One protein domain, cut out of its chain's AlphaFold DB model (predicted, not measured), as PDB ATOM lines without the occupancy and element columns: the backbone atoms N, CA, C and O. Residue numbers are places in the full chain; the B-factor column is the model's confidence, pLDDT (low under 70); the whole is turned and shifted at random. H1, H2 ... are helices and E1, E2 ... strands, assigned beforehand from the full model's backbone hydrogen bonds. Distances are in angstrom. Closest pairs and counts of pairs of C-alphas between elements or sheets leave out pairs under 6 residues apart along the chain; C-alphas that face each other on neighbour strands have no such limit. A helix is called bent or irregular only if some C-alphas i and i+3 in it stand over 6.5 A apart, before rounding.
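AT A GLANCE: This is residues 166 to 233 of the 245 residues of the protein "uncharacterized protein LOC106161089" of Lingula unguis (UniProt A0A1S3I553). A small three-stranded sheet has a pair of helices, H2 and H3, over one face, while the other face is bare. H3 crosses the sheet, H2 lies beside H3 and runs the opposite way, and the short helix H1 follows just past the end of E2. The printed part has 68 residues with three named helices and three named strands, in the order E1 E2 H1 H2 H3 E3 along the chain; the sheet order is E1, E2, E3, and the sheet is mixed. The class is mixed, helices and strands, and the whole is compact, with a radius of gyration of the C-alphas of 10.9 A and spans of 28 by 26 by 21 A.

HOW THE PARTS SIT: E1, residues 170 to 172, and E2, residues 177 to 181, form an antiparallel hairpin at 175 degrees; N 170 and O 179 are 2.9 A apart, within hydrogen-bond range. E3, residues 228 to 232, is parallel to E2 at 29 degrees, with N 230 and O 178 at 2.8 A, also within hydrogen-bond range. E2 is the inner strand. H1, residues 183 to 186, only grazes the sheet with its residues 183 to 185. H1 and H2, residues 195 to 205, only just touch, with 3 pairs of C-alphas within 8 A; the closest C-alphas are those of Phe 184 and Ala 198, at 6.7 A. H2 is irregular, but only just: C-alphas 201 and 204 are 6.8 A apart. H2 and H3, residues 208 to 224, form a helical hairpin and touch at a shallow tilt of 21 degrees, opposite ways; their closest C-alphas, of Arg 203 and Ala 211, are 5.8 A apart. H2 and H3 on one face of the sheet make two layers, helices and strands. H3 has a height over the sheet of 9.2 A and lies over E1 and, only just, over E2, with 3 of its C-alphas falling there. Its line and that of E1 stand at 63 degrees on the local plane, only just across the strands. The closest C-alphas of E1 and H3 are those of Val 171 and Lys 210, at 6.3 A. H1 and H3 are apart. E2 and E3, with H1, H2 and H3 between them along the chain, make a strand-helix-strand unit, two parallel neighbour strands joined through helices. Every O i to N i+4 pair is within hydrogen-bond range in H3, 5 of 7 are in H2, and H1 is too short for such a pair.

IN THESE COORDINATES: E1 begins at C-alpha 170, (34.162, 41.015, -31.572), and is 6.8 A long. E2 is 13.5 A, H1 5.2 A, H2 16.2 A and H3 24.7 A from first to last C-alpha. H3 ends at C-alpha 224, (31.896, 36.160, -11.412). E3, 12.7 A long, ends at C-alpha 232, (37.731, 32.681, -34.475).

THE WHOLE: The C-alphas farthest apart, of Lys 174 and Asp 190, are 29.7 A apart. The printed part has no cut and no long link; the link from H1 to H2 is short, and the others are tight. The mean pLDDT of the printed part is 92.7, with residues 224 to 225 under 70.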
ATOM      1  N   ASP A 166      41.237  45.832 -33.957       91.88
ATOM      2  CA  ASP A 166      39.949  46.515 -34.060       91.88
ATOM      3  C   ASP A 166      39.056  45.895 -35.145       91.88
ATOM      4  O   ASP A 166      37.835  45.872 -34.995       91.88
ATOM      5  N   GLN A 167      39.643  45.330 -36.203       89.25
ATOM      6  CA  GLN A 167      38.893  44.627 -37.244       89.25
ATOM      7  C   GLN A 167      38.397  43.249 -36.772       89.25
ATOM      8  O   GLN A 167      37.231  42.915 -36.979       89.25
ATOM      9  N   GLU A 168      39.267  42.448 -36.157       89.38
ATOM     10  CA  GLU A 168      39.011  41.022 -35.904       89.38
ATOM     11  C   GLU A 168      38.337  40.740 -34.554       89.38
ATOM     12  O   GLU A 168      37.693  39.700 -34.394       89.38
ATOM     13  N   VAL A 169      38.467  41.638 -33.573       94.75
ATOM     14  CA  VAL A 169      37.874  41.435 -32.246       94.75
ATOM     15  C   VAL A 169      36.395  41.792 -32.262       94.75
ATOM     16  O   VAL A 169      35.988  42.894 -32.646       94.75
ATOM     17  N   PHE A 170      35.587  40.847 -31.798       95.62
ATOM     18  CA  PHE A 170      34.162  41.015 -31.572       95.62
ATOM     19  C   PHE A 170      33.883  41.021 -30.070       95.62
ATOM     20  O   PHE A 170      34.347  40.142 -29.344       95.62
ATOM     21  N   VAL A 171      33.116  42.013 -29.627       96.88
ATOM     22  CA  VAL A 171      32.700  42.189 -28.236       96.88
ATOM     23  C   VAL A 171      31.180  42.283 -28.229       96.88
ATOM     24  O   VAL A 171      30.596  42.961 -29.074       96.88
ATOM     25  N   ASN A 172      30.523  41.556 -27.327       96.12
ATOM     26  CA  ASN A 172      29.081  41.652 -27.146       96.12
ATOM     27  C   ASN A 172      28.716  41.545 -25.668       96.12
ATOM     28  O   ASN A 172      28.696  40.461 -25.079       96.12
ATOM     29  N   VAL A 173      28.359  42.688 -25.087       96.12
ATOM     30  CA  VAL A 173      28.011  42.795 -23.666       96.12
ATOM     31  C   VAL A 173      26.737  42.020 -23.325       96.12
ATOM     32  O   VAL A 173      26.667  41.381 -22.276       96.12
ATOM     33  N   LYS A 174      25.733  42.017 -24.214       94.19
ATOM     34  CA  LYS A 174      24.406  41.432 -23.939       94.19
ATOM     35  C   LYS A 174      24.465  39.926 -23.716       94.19
ATOM     36  O   LYS A 174      23.771  39.415 -22.844       94.19
ATOM     37  N   VAL A 175      25.277  39.230 -24.508       94.38
ATOM     38  CA  VAL A 175      25.478  37.776 -24.387       94.38
ATOM     39  C   VAL A 175      26.784  37.417 -23.675       94.38
ATOM     40  O   VAL A 175      27.113  36.238 -23.574       94.38
ATOM     41  N   ARG A 176      27.509  38.420 -23.161       95.06
ATOM     42  CA  ARG A 176      28.797  38.282 -22.464       95.06
ATOM     43  C   ARG A 176      29.807  37.467 -23.272       95.06
ATOM     44  O   ARG A 176      30.396  36.516 -22.764       95.06
ATOM     45  N   GLU A 177      29.991  37.838 -24.535       95.31
ATOM     46  CA  GLU A 177      30.893  37.152 -25.461       95.31
ATOM     47  C   GLU A 177      32.042  38.062 -25.892       95.31
ATOM     48  O   GLU A 177      31.832  39.204 -26.310       95.31
ATOM     49  N   ILE A 178      33.254  37.514 -25.836       96.88
ATOM     50  CA  ILE A 178      34.448  38.074 -26.462       96.88
ATOM     51  C   ILE A 178      34.936  37.050 -27.477       96.88
ATOM     52  O   ILE A 178      35.224  35.909 -27.116       96.88
ATOM     53  N   ARG A 179      35.079  37.445 -28.741       96.75
ATOM     54  CA  ARG A 179      35.670  36.588 -29.770       96.75
ATOM     55  C   ARG A 179      36.909  37.243 -30.363       96.75
ATOM     56  O   ARG A 179      36.840  38.357 -30.878       96.75
ATOM     57  N   VAL A 180      38.029  36.529 -30.296       95.19
ATOM     58  CA  VAL A 180      39.356  36.994 -30.731       95.19
ATOM     59  C   VAL A 180      39.991  36.004 -31.702       95.19
ATOM     60  O   VAL A 180      39.564  34.858 -31.803       95.19
ATOM     61  N   SER A 181      41.039  36.417 -32.414       91.44
ATOM     62  CA  SER A 181      41.788  35.507 -33.290       91.44
ATOM     63  C   SER A 181      42.421  34.348 -32.511       91.44
ATOM     64  O   SER A 181      42.995  34.544 -31.438       91.44
ATOM     65  N   ARG A 182      42.419  33.142 -33.096       91.25
ATOM     66  CA  ARG A 182      43.154  31.972 -32.574       91.25
ATOM     67  C   ARG A 182      44.661  32.209 -32.414       91.25
ATOM     68  O   ARG A 182      45.315  31.489 -31.667       91.25
ATOM     69  N   LEU A 183      45.201  33.260 -33.032       90.62
ATOM     70  CA  LEU A 183      46.563  33.739 -32.794       90.62
ATOM     71  C   LEU A 183      46.859  33.934 -31.297       90.62
ATOM     72  O   LEU A 183      47.895  33.478 -30.814       90.62
ATOM     73  N   PHE A 184      45.924  34.523 -30.545       92.81
ATOM     74  CA  PHE A 184      46.073  34.741 -29.101       92.81
ATOM     75  C   PHE A 184      46.077  33.431 -28.298       92.81
ATOM     76  O   PHE A 184      46.603  33.391 -27.189       92.81
ATOM     77  N   GLN A 185      45.527  32.348 -28.858       90.88
ATOM     78  CA  GLN A 185      45.591  31.009 -28.272       90.88
ATOM     79  C   GLN A 185      46.941  30.339 -28.553       90.88
ATOM     80  O   GLN A 185      47.555  29.791 -27.642       90.88
ATOM     81  N   TRP A 186      47.411  30.370 -29.802       91.50
ATOM     82  CA  TRP A 186      48.666  29.715 -30.193       91.50
ATOM     83  C   TRP A 186      49.887  30.355 -29.543       91.50
ATOM     84  O   TRP A 186      50.779  29.653 -29.074       91.50
ATOM     85  N   TYR A 187      49.903  31.684 -29.474       93.00
ATOM     86  CA  TYR A 187      51.013  32.467 -28.940       93.00
ATOM     87  C   TYR A 187      50.706  33.024 -27.551       93.00
ATOM     88  O   TYR A 187      51.225  34.069 -27.171       93.00
ATOM     89  N   ARG A 188      49.868  32.331 -26.768       92.06
ATOM     90  CA  ARG A 188      49.379  32.793 -25.459       92.06
ATOM     91  C   ARG A 188      50.496  33.252 -24.512       92.06
ATOM     92  O   ARG A 188      50.316  34.221 -23.778       92.06
ATOM     93  N   SER A 189      51.667  32.610 -24.560       92.50
ATOM     94  CA  SER A 189      52.842  32.997 -23.763       92.50
ATOM     95  C   SER A 189      53.375  34.395 -24.068       92.50
ATOM     96  O   SER A 189      54.026  35.009 -23.228       92.50
ATOM     97  N   ASP A 190      53.116  34.898 -25.270       95.19
ATOM     98  CA  ASP A 190      53.554  36.218 -25.706       95.19
ATOM     99  C   ASP A 190      52.575  37.309 -25.233       95.19
ATOM    100  O   ASP A 190      52.953  38.471 -25.181       95.19
ATOM    101  N   PHE A 191      51.359  36.934 -24.814       95.69
ATOM    102  CA  PHE A 191      50.287  37.844 -24.394       95.69
ATOM    103  C   PHE A 191      49.903  37.712 -22.908       95.69
ATOM    104  O   PHE A 191      48.835  38.163 -22.511       95.69
ATOM    105  N   GLY A 192      50.751  37.095 -22.077       91.38
ATOM    106  CA  GLY A 192      50.548  37.025 -20.620       91.38
ATOM    107  C   GLY A 192      50.113  35.667 -20.056       91.38
ATOM    108  O   GLY A 192      49.907  35.557 -18.858       91.38
ATOM    109  N   ASN A 193      50.082  34.599 -20.860       89.56
ATOM    110  CA  ASN A 193      49.803  33.204 -20.458       89.56
ATOM    111  C   ASN A 193      48.358  32.858 -20.068       89.56
ATOM    112  O   ASN A 193      48.031  31.670 -20.107       89.56
ATOM    113  N   MET A 194      47.493  33.820 -19.746       91.31
ATOM    114  CA  MET A 194      46.061  33.578 -19.535       91.31
ATOM    115  C   MET A 194      45.209  34.366 -20.529       91.31
ATOM    116  O   MET A 194      45.621  35.403 -21.043       91.31
ATOM    117  N   ASP A 195      43.990  33.887 -20.779       91.06
ATOM    118  CA  ASP A 195      43.085  34.540 -21.730       91.06
ATOM    119  C   ASP A 195      42.734  35.960 -21.274       91.06
ATOM    120  O   ASP A 195      42.751  36.878 -22.087       91.06
ATOM    121  N   VAL A 196      42.528  36.169 -19.969       91.81
ATOM    122  CA  VAL A 196      42.292  37.503 -19.396       91.81
ATOM    123  C   VAL A 196      43.457  38.466 -19.648       91.81
ATOM    124  O   VAL A 196      43.223  39.639 -19.925       91.81
ATOM    125  N   ASP A 197      44.701  37.984 -19.628       94.00
ATOM    126  CA  ASP A 197      45.871  38.828 -19.884       94.00
ATOM    127  C   ASP A 197      45.953  39.217 -21.358       94.00
ATOM    128  O   ASP A 197      46.191  40.384 -21.676       94.00
ATOM    129  N   ALA A 198      45.622  38.286 -22.258       95.06
ATOM    130  CA  ALA A 198      45.489  38.592 -23.675       95.06
ATOM    131  C   ALA A 198      44.373  39.620 -23.926       95.06
ATOM    132  O   ALA A 198      44.568  40.551 -24.706       95.06
ATOM    133  N   ILE A 199      43.227  39.507 -23.242       95.62
ATOM    134  CA  ILE A 199      42.138  40.489 -23.354       95.62
ATOM    135  C   ILE A 199      42.574  41.871 -22.847       95.62
ATOM    136  O   ILE A 199      42.339  42.871 -23.531       95.62
ATOM    137  N   ARG A 200      43.263  41.948 -21.701       96.06
ATOM    138  CA  ARG A 200      43.839  43.209 -21.197       96.06
ATOM    139  C   ARG A 200      44.836  43.810 -22.189       96.06
ATOM    140  O   ARG A 200      44.828  45.021 -22.398       96.06
ATOM    141  N   TRP A 201      45.647  42.975 -22.836       97.25
ATOM    142  CA  TRP A 201      46.601  43.399 -23.862       97.25
ATOM    143  C   TRP A 201      45.915  43.897 -25.148       97.25
ATOM    144  O   TRP A 201      46.372  44.856 -25.762       97.25
ATOM    145  N   ILE A 202      44.790  43.290 -25.536       97.31
ATOM    146  CA  ILE A 202      43.962  43.683 -26.691       97.31
ATOM    147  C   ILE A 202      43.289  45.045 -26.477       97.31
ATOM    148  O   ILE A 202      43.224  45.861 -27.400       97.31
ATOM    149  N   ARG A 203      42.773  45.292 -25.270       97.62
ATOM    150  CA  ARG A 203      41.945  46.456 -24.920       97.62
ATOM    151  C   ARG A 203      42.463  47.823 -25.408       97.62
ATOM    152  O   ARG A 203      41.641  48.598 -25.908       97.62
ATOM    153  N   PRO A 204      43.756  48.189 -25.293       97.88
ATOM    154  CA  PRO A 204      44.249  49.490 -25.765       97.88
ATOM    155  C   PRO A 204      44.192  49.674 -27.290       97.88
ATOM    156  O   PRO A 204      44.216  50.808 -27.765       97.88
ATOM    157  N   TYR A 205      44.088  48.596 -28.067       97.50
ATOM    158  CA  TYR A 205      44.088  48.651 -29.532       97.50
ATOM    159  C   TYR A 205      42.684  48.789 -30.146       97.50
ATOM    160  O   TYR A 205      42.557  49.113 -31.331       97.50
ATOM    161  N   LEU A 206      41.623  48.610 -29.356       97.81
ATOM    162  CA  LEU A 206      40.235  48.700 -29.812       97.81
ATOM    163  C   LEU A 206      39.805  50.145 -30.127       97.81
ATOM    164  O   LEU A 206      40.392  51.124 -29.660       97.81
ATOM    165  N   SER A 207      38.784  50.299 -30.966       97.19
ATOM    166  CA  SER A 207      38.005  51.537 -31.068       97.19
ATOM    167  C   SER A 207      37.344  51.864 -29.730       97.19
ATOM    168  O   SER A 207      37.110  50.981 -28.907       97.19
ATOM    169  N   LYS A 208      37.041  53.149 -29.514       97.31
ATOM    170  CA  LYS A 208      36.497  53.643 -28.243       97.31
ATOM    171  C   LYS A 208      35.268  52.847 -27.779       97.31
ATOM    172  O   LYS A 208      35.228  52.438 -26.630       97.31
ATOM    173  N   GLU A 209      34.330  52.586 -28.685       96.88
ATOM    174  CA  GLU A 209      33.107  51.828 -28.402       96.88
ATOM    175  C   GLU A 209      33.415  50.392 -27.947       96.88
ATOM    176  O   GLU A 209      33.056  50.005 -26.840       96.88
ATOM    177  N   LYS A 210      34.182  49.628 -28.739       97.50
ATOM    178  CA  LYS A 210      34.571  48.254 -28.376       97.50
ATOM    179  C   LYS A 210      35.394  48.190 -27.093       97.50
ATOM    180  O   LYS A 210      35.318  47.210 -26.364       97.50
ATOM    181  N   ALA A 211      36.217  49.202 -26.841       98.12
ATOM    182  CA  ALA A 211      37.001  49.321 -25.625       98.12
ATOM    183  C   ALA A 211      36.116  49.492 -24.381       98.12
ATOM    184  O   ALA A 211      36.340  48.806 -23.392       98.12
ATOM    185  N   GLU A 212      35.109  50.363 -24.444       98.06
ATOM    186  CA  GLU A 212      34.141  50.558 -23.355       98.06
ATOM    187  C   GLU A 212      33.324  49.277 -23.105       98.06
ATOM    188  O   GLU A 212      33.133  48.870 -21.961       98.06
ATOM    189  N   GLU A 213      32.908  48.581 -24.166       97.81
ATOM    190  CA  GLU A 213      32.259  47.269 -24.051       97.81
ATOM    191  C   GLU A 213      33.187  46.200 -23.455       97.81
ATOM    192  O   GLU A 213      32.748  45.361 -22.664       97.81
ATOM    193  N   MET A 214      34.471  46.226 -23.825       97.62
ATOM    194  CA  MET A 214      35.482  45.307 -23.308       97.62
ATOM    195  C   MET A 214      35.713  45.516 -21.812       97.62
ATOM    196  O   MET A 214      35.809  44.532 -21.082       97.62
ATOM    197  N   ASP A 215      35.763  46.768 -21.352       97.44
ATOM    198  CA  ASP A 215      35.948  47.100 -19.937       97.44
ATOM    199  C   ASP A 215      34.811  46.496 -19.082       97.44
ATOM    200  O   ASP A 215      35.077  45.841 -18.076       97.44
ATOM    201  N   ILE A 216      33.555  46.558 -19.551       96.25
ATOM    202  CA  ILE A 216      32.404  45.924 -18.873       96.25
ATOM    203  C   ILE A 216      32.586  44.402 -18.737       96.25
ATOM    204  O   ILE A 216      32.212  43.800 -17.724       96.25
ATOM    205  N   LEU A 217      33.117  43.745 -19.771       96.06
ATOM    206  CA  LEU A 217      33.333  42.298 -19.749       96.06
ATOM    207  C   LEU A 217      34.565  41.895 -18.932       96.06
ATOM    208  O   LEU A 217      34.544  40.832 -18.311       96.06
ATOM    209  N   LEU A 218      35.600  42.732 -18.875       94.62
ATOM    210  CA  LEU A 218      36.740  42.543 -17.978       94.62
ATOM    211  C   LEU A 218      36.301  42.604 -16.510       94.62
ATOM    212  O   LEU A 218      36.602  41.677 -15.757       94.62
ATOM    213  N   ASP A 219      35.489  43.592 -16.131       92.88
ATOM    214  CA  ASP A 219      34.921  43.679 -14.779       92.88
ATOM    215  C   ASP A 219      34.083  42.429 -14.440       92.88
ATOM    216  O   ASP A 219      34.152  41.865 -13.343       92.88
ATOM    217  N   ALA A 220      33.302  41.934 -15.408       90.56
ATOM    218  CA  ALA A 220      32.501  40.721 -15.247       90.56
ATOM    219  C   ALA A 220      33.345  39.442 -15.082       90.56
ATOM    220  O   ALA A 220      32.958  38.557 -14.302       90.56
ATOM    221  N   LEU A 221      34.464  39.337 -15.809       87.25
ATOM    222  CA  LEU A 221      35.439  38.250 -15.682       87.25
ATOM    223  C   LEU A 221      36.022  38.207 -14.268       87.25
ATOM    224  O   LEU A 221      36.098  37.126 -13.685       87.25
ATOM    225  N   GLU A 222      36.366  39.366 -13.705       83.62
ATOM    226  CA  GLU A 222      36.954  39.485 -12.366       83.62
ATOM    227  C   GLU A 222      35.945  39.202 -11.243       83.62
ATOM    228  O   GLU A 222      36.301  38.596 -10.232       83.62
ATOM    229  N   ALA A 223      34.674  39.578 -11.421       82.94
ATOM    230  CA  ALA A 223      33.657  39.448 -10.377       82.94
ATOM    231  C   ALA A 223      32.984  38.062 -10.285       82.94
ATOM    232  O   ALA A 223      32.564  37.662  -9.199       82.94
ATOM    233  N   SER A 224      32.774  37.355 -11.406       68.50
ATOM    234  CA  SER A 224      31.896  36.160 -11.412       68.50
ATOM    235  C   SER A 224      32.155  35.113 -12.510       68.50
ATOM    236  O   SER A 224      31.453  34.102 -12.549       68.50
ATOM    237  N   GLY A 225      33.132  35.318 -13.406       66.38
ATOM    238  CA  GLY A 225      33.594  34.316 -14.387       66.38
ATOM    239  C   GLY A 225      32.660  34.005 -15.572       66.38
ATOM    240  O   GLY A 225      32.977  33.155 -16.397       66.38
ATOM    241  N   GLY A 226      31.518  34.685 -15.704       82.44
ATOM    242  CA  GLY A 226      30.482  34.371 -16.699       82.44
ATOM    243  C   GLY A 226      30.656  35.002 -18.086       82.44
ATOM    244  O   GLY A 226      29.646  35.387 -18.675       82.44
ATOM    245  N   VAL A 227      31.887  35.165 -18.581       91.62
ATOM    246  CA  VAL A 227      32.166  35.694 -19.931       91.62
ATOM    247  C   VAL A 227      32.702  34.578 -20.814       91.62
ATOM    248  O   VAL A 227      33.672  33.904 -20.474       91.62
ATOM    249  N   ASN A 228      32.063  34.388 -21.960       92.88
ATOM    250  CA  ASN A 228      32.445  33.387 -22.937       92.88
ATOM    251  C   ASN A 228      33.536  33.946 -23.861       92.88
ATOM    252  O   ASN A 228      33.258  34.813 -24.692       92.88
ATOM    253  N   ILE A 229      34.765  33.446 -23.720       93.12
ATOM    254  CA  ILE A 229      35.883  33.778 -24.607       93.12
ATOM    255  C   ILE A 229      35.967  32.721 -25.708       93.12
ATOM    256  O   ILE A 229      36.219  31.545 -25.445       93.12
ATOM    257  N   GLN A 230      35.777  33.150 -26.951       93.88
ATOM    258  CA  GLN A 230      35.849  32.302 -28.134       93.88
ATOM    259  C   GLN A 230      37.015  32.699 -29.039       93.88
ATOM    260  O   GLN A 230      37.417  33.860 -29.115       93.88
ATOM    261  N   TYR A 231      37.511  31.723 -29.799       91.75
ATOM    262  CA  TYR A 231      38.541  31.940 -30.809       91.75
ATOM    263  C   TYR A 231      37.962  31.761 -32.208       91.75
ATOM    264  O   TYR A 231      37.393  30.713 -32.509       91.75
ATOM    265  N   SER A 232      38.118  32.769 -33.068       86.19
ATOM    266  CA  SER A 232      37.731  32.681 -34.475       86.19
ATOM    267  C   SER A 232      38.662  31.751 -35.260       86.19
ATOM    268  O   SER A 232      39.842  31.588 -34.936       86.19
ATOM    269  N   ASP A 233      38.133  31.128 -36.313       76.38
ATOM    270  CA  ASP A 233      38.938  30.301 -37.208       76.38
ATOM    271  C   ASP A 233      39.881  31.156 -38.060       76.38
ATOM    272  O   ASP A 233      39.502  32.199 -38.595       76.38
TER     273      ASP A 233